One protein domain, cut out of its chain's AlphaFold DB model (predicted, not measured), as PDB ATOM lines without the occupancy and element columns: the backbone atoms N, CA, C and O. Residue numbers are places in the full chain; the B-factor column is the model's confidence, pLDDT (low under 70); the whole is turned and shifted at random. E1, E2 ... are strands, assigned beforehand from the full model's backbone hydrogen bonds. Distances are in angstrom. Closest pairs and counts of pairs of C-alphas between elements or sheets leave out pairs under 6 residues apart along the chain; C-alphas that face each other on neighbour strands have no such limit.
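What this domain is: This is residues 116 to 207 of the 242 residues of an uncharacterized protein of Chitinophagaceae bacterium (UniProt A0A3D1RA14). The model is a small sandwich in which a twisted sheet of four strands, E3 E2 E5 E6, is partly face to face with a smaller sheet, E4 E1 E7. The long links E4 to E5 and E5 to E6 lie at opposite ends of the longest axis. The printed part has 92 residues, no named helix and seven named strands, E1 to E7 along the chain, holding 45 residues, under half; the class is all strand. The larger sheet is antiparallel, the smaller mixed. The whole is only just compact, close to loose, with a radius of gyration of the C-alphas of 14.3 A, and elongated, spanning 43 by 26 by 19 A.

How they stand to each other: E1, residues 116 to 119, is antiparallel to E4, residues 147 to 151, at 170 degrees, with N 116 and O 148 2.9 A apart. E1 is parallel to E7, residues 200 to 204, at 29 degrees, with N 117 and O 201 2.9 A apart. E2, residues 127 to 133, forms a hairpin with E3, residues 140 to 143; N 131 and O 141 are 2.8 A apart. E2 is antiparallel to E5, residues 163 to 172, with N 130 and O 169 at 2.8 A. E5 forms a hairpin with E6, residues 185 to 194; N 166 and O 191 are 2.9 A apart. E6 bends by 51 degrees at residue 191. Between the sheets, E2 and E4 are near each other, with 6 pairs of C-alphas within 10 A; E1 and E5 are apart.

Where its parts are: E1 begins at C-alpha 116 (134.192, 159.330, 114.047). E2 measures 19.2 A, E5 29.3 A and E6 26.0 A. E7 ends at C-alpha 204 (128.910, 167.938, 117.835).

The domain as a whole: The printed part has no cut. The two C-alphas farthest apart, of Lys 154 and Asn 178, are 43.9 A apart. Confidence is under 70 at residues 135 to 139, 153 to 161 and 173 to 182.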
ATOM      1  N   ILE A 116     135.323 158.668 113.410       91.25
ATOM      2  CA  ILE A 116     134.192 159.330 114.047       91.25
ATOM      3  C   ILE A 116     134.681 159.892 115.371       91.25
ATOM      4  O   ILE A 116     135.198 159.155 116.214       91.25
ATOM      5  N   VAL A 117     134.537 161.202 115.533       93.44
ATOM      6  CA  VAL A 117     134.913 161.927 116.744       93.44
ATOM      7  C   VAL A 117     133.686 162.603 117.344       93.44
ATOM      8  O   VAL A 117     132.839 163.142 116.629       93.44
ATOM      9  N   LEU A 118     133.598 162.580 118.667       92.56
ATOM     10  CA  LEU A 118     132.600 163.309 119.432       92.56
ATOM     11  C   LEU A 118     133.201 164.611 119.944       92.56
ATOM     12  O   LEU A 118     134.249 164.615 120.590       92.56
ATOM     13  N   LYS A 119     132.497 165.712 119.699       92.56
ATOM     14  CA  LYS A 119     132.771 167.002 120.320       92.56
ATOM     15  C   LYS A 119     131.699 167.271 121.371       92.56
ATOM     16  O   LYS A 119     130.569 167.635 121.037       92.56
ATOM     17  N   LEU A 120     132.080 167.048 122.624       88.81
ATOM     18  CA  LEU A 120     131.270 167.285 123.817       88.81
ATOM     19  C   LEU A 120     131.669 168.625 124.467       88.81
ATOM     20  O   LEU A 120     132.781 169.102 124.219       88.81
ATOM     21  N   PRO A 121     130.790 169.236 125.279       86.56
ATOM     22  CA  PRO A 121     131.157 170.317 126.190       86.56
ATOM     23  C   PRO A 121     132.266 169.899 127.172       86.56
ATOM     24  O   PRO A 121     132.552 168.712 127.343       86.56
ATOM     25  N   ASP A 122     132.893 170.873 127.829       80.50
ATOM     26  CA  ASP A 122     133.943 170.603 128.817       80.50
ATOM     27  C   ASP A 122     133.374 169.947 130.089       80.50
ATOM     28  O   ASP A 122     132.235 170.201 130.480       80.50
ATOM     29  N   ASN A 123     134.205 169.157 130.783       73.38
ATOM     30  CA  ASN A 123     133.885 168.510 132.068       73.38
ATOM     31  C   ASN A 123     132.683 167.555 132.038       73.38
ATOM     32  O   ASN A 123     131.993 167.410 133.046       73.38
ATOM     33  N   VAL A 124     132.447 166.913 130.895       76.38
ATOM     34  CA  VAL A 124     131.410 165.893 130.726       76.38
ATOM     35  C   VAL A 124     131.844 164.585 131.389       76.38
ATOM     36  O   VAL A 124     133.015 164.208 131.266       76.38
ATOM     37  N   PRO A 125     130.936 163.886 132.092       74.62
ATOM     38  CA  PRO A 125     131.247 162.605 132.705       74.62
ATOM     39  C   PRO A 125     131.624 161.531 131.673       74.62
ATOM     40  O   PRO A 125     131.355 161.689 130.478       74.62
ATOM     41  N   PRO A 126     132.240 160.417 132.108       76.88
ATOM     42  CA  PRO A 126     132.650 159.352 131.204       76.88
ATOM     43  C   PRO A 126     131.455 158.742 130.458       76.88
ATOM     44  O   PRO A 126     130.483 158.282 131.062       76.88
ATOM     45  N   LEU A 127     131.560 158.695 129.128       81.62
ATOM     46  CA  LEU A 127     130.576 158.075 128.247       81.62
ATOM     47  C   LEU A 127     131.247 157.020 127.380       81.62
ATOM     48  O   LEU A 127     132.312 157.229 126.800       81.62
ATOM     49  N   LYS A 128     130.557 155.904 127.213       87.69
ATOM     50  CA  LYS A 128     130.893 154.879 126.243       87.69
ATOM     51  C   LYS A 128     130.157 155.166 124.939       87.69
ATOM     52  O   LYS A 128     128.930 155.174 124.878       87.69
ATOM     53  N   MET A 129     130.908 155.377 123.870       89.19
ATOM     54  CA  MET A 129     130.371 155.515 122.526       89.19
ATOM     55  C   MET A 129     130.131 154.131 121.917       89.19
ATOM     56  O   MET A 129     131.049 153.314 121.881       89.19
ATOM     57  N   THR A 130     128.930 153.895 121.390       89.38
ATOM     58  CA  THR A 130     128.546 152.689 120.646       89.38
ATOM     59  C   THR A 130     128.158 153.076 119.221       89.38
ATOM     60  O   THR A 130     127.229 153.854 118.997       89.38
ATOM     61  N   LEU A 131     128.859 152.506 118.245       87.62
ATOM     62  CA  LEU A 131     128.656 152.754 116.825       87.62
ATOM     63  C   LEU A 131     128.208 151.476 116.113       87.62
ATOM     64  O   LEU A 131     128.903 150.461 116.155       87.62
ATOM     65  N   ASN A 132     127.085 151.551 115.402       86.19
ATOM     66  CA  ASN A 132     126.617 150.500 114.504       86.19
ATOM     67  C   ASN A 132     126.820 150.943 113.053       86.19
ATOM     68  O   ASN A 132     126.395 152.032 112.662       86.19
ATOM     69  N   PHE A 133     127.435 150.081 112.247       82.25
ATOM     70  CA  PHE A 133     127.782 150.379 110.861       82.25
ATOM     71  C   PHE A 133     127.154 149.356 109.903       82.25
ATOM     72  O   PHE A 133     127.324 148.150 110.068       82.25
ATOM     73  N   ASN A 134     126.415 149.838 108.900       76.94
ATOM     74  CA  ASN A 134     125.804 149.068 107.808       76.94
ATOM     75  C   ASN A 134     124.933 147.864 108.210       76.94
ATOM     76  O   ASN A 134     124.776 146.941 107.410       76.94
ATOM     77  N   HIS A 135     124.348 147.874 109.415       60.91
ATOM     78  CA  HIS A 135     123.430 146.838 109.925       60.91
ATOM     79  C   HIS A 135     123.928 145.383 109.800       60.91
ATOM     80  O   HIS A 135     123.142 144.445 109.940       60.91
ATOM     81  N   GLN A 136     125.217 145.156 109.545       55.00
ATOM     82  CA  GLN A 136     125.726 143.811 109.343       55.00
ATOM     83  C   GLN A 136     125.788 143.087 110.687       55.00
ATOM     84  O   GLN A 136     126.588 143.435 111.552       55.00
ATOM     85  N   ALA A 137     124.875 142.123 110.844       47.56
ATOM     86  CA  ALA A 137     124.769 141.121 111.904       47.56
ATOM     87  C   ALA A 137     125.769 141.292 113.070       47.56
ATOM     88  O   ALA A 137     126.827 140.667 113.108       47.56
ATOM     89  N   GLY A 138     125.412 142.142 114.036       51.72
ATOM     90  CA  GLY A 138     125.974 142.103 115.389       51.72
ATOM     91  C   GLY A 138     127.339 142.755 115.626       51.72
ATOM     92  O   GLY A 138     127.857 142.615 116.732       51.72
ATOM     93  N   LYS A 139     127.937 143.477 114.667       62.56
ATOM     94  CA  LYS A 139     129.199 144.202 114.914       62.56
ATOM     95  C   LYS A 139     128.943 145.664 115.279       62.56
ATOM     96  O   LYS A 139     128.877 146.528 114.407       62.56
ATOM     97  N   SER A 140     128.817 145.929 116.574       76.75
ATOM     98  CA  SER A 140     128.972 147.272 117.127       76.75
ATOM     99  C   SER A 140     130.437 147.509 117.496       76.75
ATOM    100  O   SER A 140     131.141 146.596 117.932       76.75
ATOM    101  N   VAL A 141     130.921 148.734 117.302       83.38
ATOM    102  CA  VAL A 141     132.222 149.164 117.826       83.38
ATOM    103  C   VAL A 141     131.964 150.063 119.016       83.38
ATOM    104  O   VAL A 141     131.186 151.010 118.923       83.38
ATOM    105  N   THR A 142     132.604 149.739 120.136       85.12
ATOM    106  CA  THR A 142     132.473 150.513 121.370       85.12
ATOM    107  C   THR A 142     133.807 151.126 121.759       85.12
ATOM    108  O   THR A 142     134.851 150.505 121.564       85.12
ATOM    109  N   SER A 143     133.777 152.346 122.284       83.19
ATOM    110  CA  SER A 143     134.958 153.080 122.733       83.19
ATOM    111  C   SER A 143     134.611 153.882 123.981       83.19
ATOM    112  O   SER A 143     133.566 154.522 124.021       83.19
ATOM    113  N   LEU A 144     135.484 153.857 124.990       80.06
ATOM    114  CA  LEU A 144     135.414 154.773 126.142       80.06
ATOM    115  C   LEU A 144     136.000 156.155 125.813       80.06
ATOM    116  O   LEU A 144     135.915 157.080 126.611       80.06
ATOM    117  N   ASN A 145     136.611 156.290 124.636       81.56
ATOM    118  CA  ASN A 145     137.124 157.556 124.147       81.56
ATOM    119  C   ASN A 145     136.078 158.227 123.255       81.56
ATOM    120  O   ASN A 145     135.316 157.561 122.550       81.56
ATOM    121  N   ASN A 146     136.173 159.550 123.142       86.31
ATOM    122  CA  ASN A 146     135.404 160.368 122.195       86.31
ATOM    123  C   ASN A 146     135.812 160.149 120.723       86.31
ATOM    124  O   ASN A 146     135.627 161.025 119.884       86.31
ATOM    125  N   PHE A 147     136.415 159.006 120.398       89.75
ATOM    126  CA  PHE A 147     136.991 158.703 119.099       89.75
ATOM    127  C   PHE A 147     136.877 157.211 118.776       89.75
ATOM    128  O   PHE A 147     137.186 156.351 119.609       89.75
ATOM    129  N   ILE A 148     136.463 156.918 117.543       88.44
ATOM    130  CA  ILE A 148     136.482 155.595 116.917       88.44
ATOM    131  C   ILE A 148     137.146 155.726 115.547       88.44
ATOM    132  O   ILE A 148     136.792 156.596 114.751       88.44
ATOM    133  N   ALA A 149     138.068 154.812 115.251       88.06
ATOM    134  CA  ALA A 149     138.573 154.576 113.906       88.06
ATOM    135  C   ALA A 149     138.056 153.218 113.418       88.06
ATOM    136  O   ALA A 149     138.333 152.186 114.030       88.06
ATOM    137  N   LEU A 150     137.291 153.223 112.329       84.12
ATOM    138  CA  LEU A 150     136.801 152.029 111.652       84.12
ATOM    139  C   LEU A 150     137.644 151.757 110.403       84.12
ATOM    140  O   LEU A 150     137.540 152.518 109.440       84.12
ATOM    141  N   PRO A 151     138.421 150.666 110.354       80.31
ATOM    142  CA  PRO A 151     139.149 150.301 109.146       80.31
ATOM    143  C   PRO A 151     138.194 150.006 107.979       80.31
ATOM    144  O   PRO A 151     137.250 149.219 108.113       80.31
ATOM    145  N   LYS A 152     138.468 150.578 106.804       73.25
ATOM    146  CA  LYS A 152     137.845 150.216 105.525       73.25
ATOM    147  C   LYS A 152     138.406 148.869 105.081       73.25
ATOM    148  O   LYS A 152     139.394 148.783 104.356       73.25
ATOM    149  N   LEU A 153     137.791 147.783 105.539       62.25
ATOM    150  CA  LEU A 153     138.186 146.442 105.113       62.25
ATOM    151  C   LEU A 153     137.812 146.210 103.639       62.25
ATOM    152  O   LEU A 153     136.756 146.638 103.172       62.25
ATOM    153  N   LYS A 154     138.673 145.485 102.912       51.62
ATOM    154  CA  LYS A 154     138.415 145.034 101.531       51.62
ATOM    155  C   LYS A 154     137.400 143.878 101.449       51.62
ATOM    156  O   LYS A 154     136.908 143.604 100.358       51.62
ATOM    157  N   ASP A 155     137.070 143.235 102.574       48.19
ATOM    158  CA  ASP A 155     136.150 142.093 102.629       48.19
ATOM    159  C   ASP A 155     134.665 142.490 102.682       48.19
ATOM    160  O   ASP A 155     134.255 143.438 103.356       48.19
ATOM    161  N   TYR A 156     133.844 141.706 101.974       46.12
ATOM    162  CA  TYR A 156     132.443 141.969 101.609       46.12
ATOM    163  C   TYR A 156     131.473 142.277 102.771       46.12
ATOM    164  O   TYR A 156     130.420 142.873 102.529       46.12
ATOM    165  N   SER A 157     131.802 141.918 104.017       51.75
ATOM    166  CA  SER A 157     130.947 142.176 105.187       51.75
ATOM    167  C   SER A 157     131.149 143.558 105.830       51.75
ATOM    168  O   SER A 157     130.257 144.105 106.460       51.75
ATOM    169  N   ASN A 158     132.288 144.212 105.621       51.88
ATOM    170  CA  ASN A 158     132.556 145.531 106.211       51.88
ATOM    171  C   ASN A 158     132.906 146.576 105.148       51.88
ATOM    172  O   ASN A 158     133.508 147.606 105.452       51.88
ATOM    173  N   LYS A 159     132.527 146.323 103.888       63.03
ATOM    174  CA  LYS A 159     132.821 147.238 102.792       63.03
ATOM    175  C   LYS A 159     132.087 148.557 103.019       63.03
ATOM    176  O   LYS A 159     130.860 148.617 102.918       63.03
ATOM    177  N   ILE A 160     132.857 149.603 103.306       62.91
ATOM    178  CA  ILE A 160     132.380 150.982 103.273       62.91
ATOM    179  C   ILE A 160     131.940 151.252 101.831       62.91
ATOM    180  O   ILE A 160     132.737 151.181 100.895       62.91
ATOM    181  N   ARG A 161     130.636 151.446 101.649       69.12
ATOM    182  CA  ARG A 161     130.017 151.861 100.389       69.12
ATOM    183  C   ARG A 161     130.164 153.372 100.244       69.12
ATOM    184  O   ARG A 161     130.650 154.033 101.151       69.12
ATOM    185  N   GLU A 162     129.711 153.930  99.130       75.12
ATOM    186  CA  GLU A 162     129.670 155.391  98.992       75.12
ATOM    187  C   GLU A 162     128.781 156.000 100.074       75.12
ATOM    188  O   GLU A 162     129.187 156.902 100.792       75.12
ATOM    189  N   THR A 163     127.598 155.414 100.250       81.31
ATOM    190  CA  THR A 163     126.646 155.758 101.300       81.31
ATOM    191  C   THR A 163     126.507 154.595 102.272       81.31
ATOM    192  O   THR A 163     126.185 153.475 101.868       81.31
ATOM    193  N   ASN A 164     126.731 154.864 103.555       81.62
ATOM    194  CA  ASN A 164     126.686 153.873 104.624       81.62
ATOM    195  C   ASN A 164     125.632 154.239 105.644       81.62
ATOM    196  O   ASN A 164     125.453 155.408 105.974       81.62
ATOM    197  N   PHE A 165     124.962 153.228 106.171       85.81
ATOM    198  CA  PHE A 165     124.092 153.400 107.312       85.81
ATOM    199  C   PHE A 165     124.928 153.459 108.586       85.81
ATOM    200  O   PHE A 165     125.707 152.544 108.864       85.81
ATOM    201  N   ILE A 166     124.767 154.524 109.363       87.44
ATOM    202  CA  ILE A 166     125.510 154.754 110.596       87.44
ATOM    203  C   ILE A 166     124.518 155.108 111.701       87.44
ATOM    204  O   ILE A 166     123.696 156.014 111.547       87.44
ATOM    205  N   SER A 167     124.618 154.398 112.821       90.19
ATOM    206  CA  SER A 167     123.865 154.676 114.042       90.19
ATOM    207  C   SER A 167     124.832 154.867 115.203       90.19
ATOM    208  O   SER A 167     125.759 154.075 115.384       90.19
ATOM    209  N   LEU A 168     124.630 155.947 115.951       90.88
ATOM    210  CA  LEU A 168     125.472 156.363 117.063       90.88
ATOM    211  C   LEU A 168     124.629 156.460 118.333       90.88
ATOM    212  O   LEU A 168     123.624 157.176 118.376       90.88
ATOM    213  N   ALA A 169     125.085 155.786 119.380       91.00
ATOM    214  CA  ALA A 169     124.541 155.899 120.722       91.00
ATOM    215  C   ALA A 169     125.658 156.175 121.734       91.00
ATOM    216  O   ALA A 169     126.791 155.732 121.553       91.00
ATOM    217  N   LEU A 170     125.319 156.895 122.801       88.88
ATOM    218  CA  LEU A 170     126.176 157.099 123.964       88.88
ATOM    219  C   LEU A 170     125.569 156.374 125.160       88.88
ATOM    220  O   LEU A 170     124.366 156.461 125.400       88.88
ATOM    221  N   GLU A 171     126.396 155.661 125.903       86.44
ATOM    222  CA  GLU A 171     126.044 154.966 127.133       86.44
ATOM    223  C   GLU A 171     126.775 155.641 128.296       86.44
ATOM    224  O   GLU A 171     127.981 155.865 128.228       86.44
ATOM    225  N   ALA A 172     126.046 155.974 129.355       77.75
ATOM    226  CA  ALA A 172     126.632 156.456 130.596       77.75
ATOM    227  C   ALA A 172     127.468 155.349 131.244       77.75
ATOM    228  O   ALA A 172     126.969 154.231 131.414       77.75
ATOM    229  N   ASP A 173     128.701 155.651 131.650       68.88
ATOM    230  CA  ASP A 173     129.418 154.757 132.556       68.88
ATOM    231  C   ASP A 173     128.862 154.941 133.975       68.88
ATOM    232  O   ASP A 173     129.179 155.892 134.682       68.88
ATOM    233  N   VAL A 174     127.959 154.045 134.375       64.06
ATOM    234  CA  VAL A 174     127.296 154.089 135.688       64.06
ATOM    235  C   VAL A 174     128.148 153.509 136.821       64.06
ATOM    236  O   VAL A 174     127.662 153.371 137.947       64.06
ATOM    237  N   SER A 175     129.401 153.124 136.558       56.56
ATOM    238  CA  SER A 175     130.276 152.579 137.594       56.56
ATOM    239  C   SER A 175     130.710 153.673 138.582       56.56
ATOM    240  O   SER A 175     131.677 154.394 138.394       56.56
ATOM    241  N   GLY A 176     129.968 153.792 139.686       47.09
ATOM    242  CA  GLY A 176     130.339 154.635 140.829       47.09
ATOM    243  C   GLY A 176     129.804 156.072 140.822       47.09
ATOM    244  O   GLY A 176     130.061 156.792 141.785       47.09
ATOM    245  N   GLU A 177     129.023 156.489 139.817       55.69
ATOM    246  CA  GLU A 177     128.517 157.866 139.708       55.69
ATOM    247  C   GLU A 177     126.979 157.960 139.804       55.69
ATOM    248  O   GLU A 177     126.241 157.358 139.028       55.69
ATOM    249  N   ASN A 178     126.479 158.773 140.747       57.53
ATOM    250  CA  ASN A 178     125.042 159.032 140.974       57.53
ATOM    251  C   ASN A 178     124.457 160.149 140.079       57.53
ATOM    252  O   ASN A 178     123.336 160.604 140.312       57.53
ATOM    253  N   ILE A 179     125.220 160.642 139.102       62.75
ATOM    254  CA  ILE A 179     124.843 161.809 138.290       62.75
ATOM    255  C   ILE A 179     123.735 161.490 137.281       62.75
ATOM    256  O   ILE A 179     122.914 162.348 136.974       62.75
ATOM    257  N   TYR A 180     123.653 160.239 136.823       61.25
ATOM    258  CA  TYR A 180     122.671 159.793 135.840       61.25
ATOM    259  C   TYR A 180     121.340 159.480 136.527       61.25
ATOM    260  O   TYR A 180     121.029 158.328 136.828       61.25
ATOM    261  N   ARG A 181     120.538 160.517 136.791       63.06
ATOM    262  CA  ARG A 181     119.295 160.405 137.578       63.06
ATOM    263  C   ARG A 181     118.312 159.372 137.028       63.06
ATOM    264  O   ARG A 181     117.565 158.779 137.807       63.06
ATOM    265  N   SER A 182     118.259 159.173 135.707       62.84
ATOM    266  CA  SER A 182     117.296 158.240 135.089       62.84
ATOM    267  C   SER A 182     117.639 157.761 133.671       62.84
ATOM    268  O   SER A 182     116.871 156.996 133.090       62.84
ATOM    269  N   ARG A 183     118.739 158.230 133.063       70.62
ATOM    270  CA  ARG A 183     119.076 157.942 131.660       70.62
ATOM    271  C   ARG A 183     120.520 157.506 131.531       70.62
ATOM    272  O   ARG A 183     121.429 158.259 131.847       70.62
ATOM    273  N   VAL A 184     120.692 156.292 131.023       77.19
ATOM    274  CA  VAL A 184     122.006 155.665 130.839       77.19
ATOM    275  C   VAL A 184     122.323 155.389 129.372       77.19
ATOM    276  O   VAL A 184     123.403 154.914 129.052       77.19
ATOM    277  N   THR A 185     121.386 155.673 128.464       83.81
ATOM    278  CA  THR A 185     121.557 155.460 127.026       83.81
ATOM    279  C   THR A 185     120.928 156.604 126.244       83.81
ATOM    280  O   THR A 185     119.758 156.940 126.431       83.81
ATOM    281  N   PHE A 186     121.697 157.164 125.318       86.50
ATOM    282  CA  PHE A 186     121.333 158.294 124.480       86.50
ATOM    283  C   PHE A 186     121.506 157.898 123.015       86.50
ATOM    284  O   PHE A 186     122.625 157.770 122.523       86.50
ATOM    285  N   LYS A 187     120.397 157.689 122.302       88.50
ATOM    286  CA  LYS A 187     120.425 157.477 120.849       88.50
ATOM    287  C   LYS A 187     120.613 158.831 120.173       88.50
ATOM    288  O   LYS A 187     119.719 159.667 120.256       88.50
ATOM    289  N   ILE A 188     121.762 159.052 119.539       90.94
ATOM    290  CA  ILE A 188     122.103 160.354 118.958       90.94
ATOM    291  C   ILE A 188     121.509 160.483 117.562       90.94
ATOM    292  O   ILE A 188     120.718 161.383 117.291       90.94
ATOM    293  N   PHE A 189     121.878 159.571 116.665       90.75
ATOM    294  CA  PHE A 189     121.353 159.556 115.309       90.75
ATOM    295  C   PHE A 189     121.389 158.162 114.710       90.75
ATOM    296  O   PHE A 189     122.155 157.296 115.128       90.75
ATOM    297  N   GLU A 190     120.593 158.003 113.662       91.00
ATOM    298  CA  GLU A 190     120.558 156.832 112.809       91.00
ATOM    299  C   GLU A 190     120.235 157.297 111.388       91.00
ATOM    300  O   GLU A 190     119.140 157.799 111.137       91.00
ATOM    301  N   LYS A 191     121.209 157.240 110.472       90.12
ATOM    302  CA  LYS A 191     121.019 157.732 109.100       90.12
ATOM    303  C   LYS A 191     122.041 157.186 108.112       90.12
ATOM    304  O   LYS A 191     123.094 156.672 108.482       90.12
ATOM    305  N   TYR A 192     121.739 157.376 106.833       88.00
ATOM    306  CA  TYR A 192     122.674 157.157 105.737       88.00
ATOM    307  C   TYR A 192     123.615 158.364 105.575       88.00
ATOM    308  O   TYR A 192     123.159 159.507 105.543       88.00
ATOM    309  N   ILE A 193     124.922 158.118 105.485       86.44
ATOM    310  CA  ILE A 193     125.978 159.131 105.338       86.44
ATOM    311  C   ILE A 193     126.860 158.762 104.146       86.44
ATOM    312  O   ILE A 193     127.314 157.620 104.047       86.44
ATOM    313  N   ASN A 194     127.118 159.728 103.260       84.62
ATOM    314  CA  ASN A 194     128.107 159.575 102.197       84.62
ATOM    315  C   ASN A 194     129.520 159.729 102.785       84.62
ATOM    316  O   ASN A 194     129.893 160.806 103.247       84.62
ATOM    317  N   THR A 195     130.290 158.645 102.782       78.25
ATOM    318  CA  THR A 195     131.650 158.587 103.341       78.25
ATOM    319  C   THR A 195     132.734 158.504 102.263       78.25
ATOM    320  O   THR A 195     133.894 158.228 102.572       78.25
ATOM    321  N   ASN A 196     132.376 158.680 100.987       76.62
ATOM    322  CA  ASN A 196     133.361 158.879  99.923       76.62
ATOM    323  C   ASN A 196     133.942 160.292  99.995       76.62
ATOM    324  O   ASN A 196     135.154 160.471  99.865       76.62
ATOM    325  N   ASP A 197     133.086 161.281 100.247       79.31
ATOM    326  CA  ASP A 197     133.467 162.697 100.235       79.31
ATOM    327  C   ASP A 197     134.175 163.121 101.531       79.31
ATOM    328  O   ASP A 197     134.997 164.034 101.528       79.31
ATOM    329  N   SER A 198     133.912 162.412 102.633       85.50
ATOM    330  CA  SER A 198     134.538 162.640 103.938       85.50
ATOM    331  C   SER A 198     134.868 161.315 104.625       85.50
ATOM    332  O   SER A 198     134.032 160.413 104.697       85.50
ATOM    333  N   ASN A 199     136.098 161.182 105.125       87.44
ATOM    334  CA  ASN A 199     136.540 160.030 105.917       87.44
ATOM    335  C   ASN A 199     136.681 160.373 107.411       87.44
ATOM    336  O   ASN A 199     136.949 159.478 108.206       87.44
ATOM    337  N   TYR A 200     136.477 161.636 107.797       91.94
ATOM    338  CA  TYR A 200     136.494 162.107 109.176       91.94
ATOM    339  C   TYR A 200     135.178 162.817 109.505       91.94
ATOM    340  O   TYR A 200     134.867 163.860 108.932       91.94
ATOM    341  N   LEU A 201     134.396 162.231 110.411       92.94
ATOM    342  CA  LEU A 201     133.100 162.744 110.844       92.94
ATOM    343  C   LEU A 201     133.207 163.287 112.268       92.94
ATOM    344  O   LEU A 201     133.462 162.537 113.210       92.94
ATOM    345  N   THR A 202     132.956 164.581 112.428       95.12
ATOM    346  CA  THR A 202     132.827 165.234 113.731       95.12
ATOM    347  C   THR A 202     131.359 165.350 114.093       95.12
ATOM    348  O   THR A 202     130.592 166.006 113.391       95.12
ATOM    349  N   VAL A 203     130.962 164.726 115.197       94.56
ATOM    350  CA  VAL A 203     129.608 164.806 115.746       94.56
ATOM    351  C   VAL A 203     129.633 165.766 116.927       94.56
ATOM    352  O   VAL A 203     130.264 165.486 117.945       94.56
ATOM    353  N   VAL A 204     128.962 166.907 116.791       94.62
ATOM    354  CA  VAL A 204     128.910 167.938 117.835       94.62
ATOM    355  C   VAL A 204     127.619 167.795 118.626       94.62
ATOM    356  O   VAL A 204     126.537 167.789 118.041       94.62
ATOM    357  N   LEU A 205     127.737 167.711 119.952       91.50
ATOM    358  CA  LEU A 205     126.618 167.551 120.883       91.50
ATOM    359  C   LEU A 205     126.611 168.701 121.896       91.50
ATOM    360  O   LEU A 205     127.023 168.519 123.037       91.50
ATOM    361  N   PRO A 206     126.169 169.906 121.498       88.75
ATOM    362  CA  PRO A 206     126.328 171.115 122.308       88.75
ATOM    363  C   PRO A 206     125.582 171.075 123.646       88.75
ATOM    364  O   PRO A 206     125.974 171.773 124.571       88.75
ATOM    365  N   ASN A 207     124.529 170.262 123.747       87.44
ATOM    366  CA  ASN A 207     123.664 170.194 124.922       87.44
ATOM    367  C   ASN A 207     123.999 169.018 125.852       87.44
ATOM    368  O   ASN A 207     123.269 168.790 126.802       87.44
TER     369      ASN A 207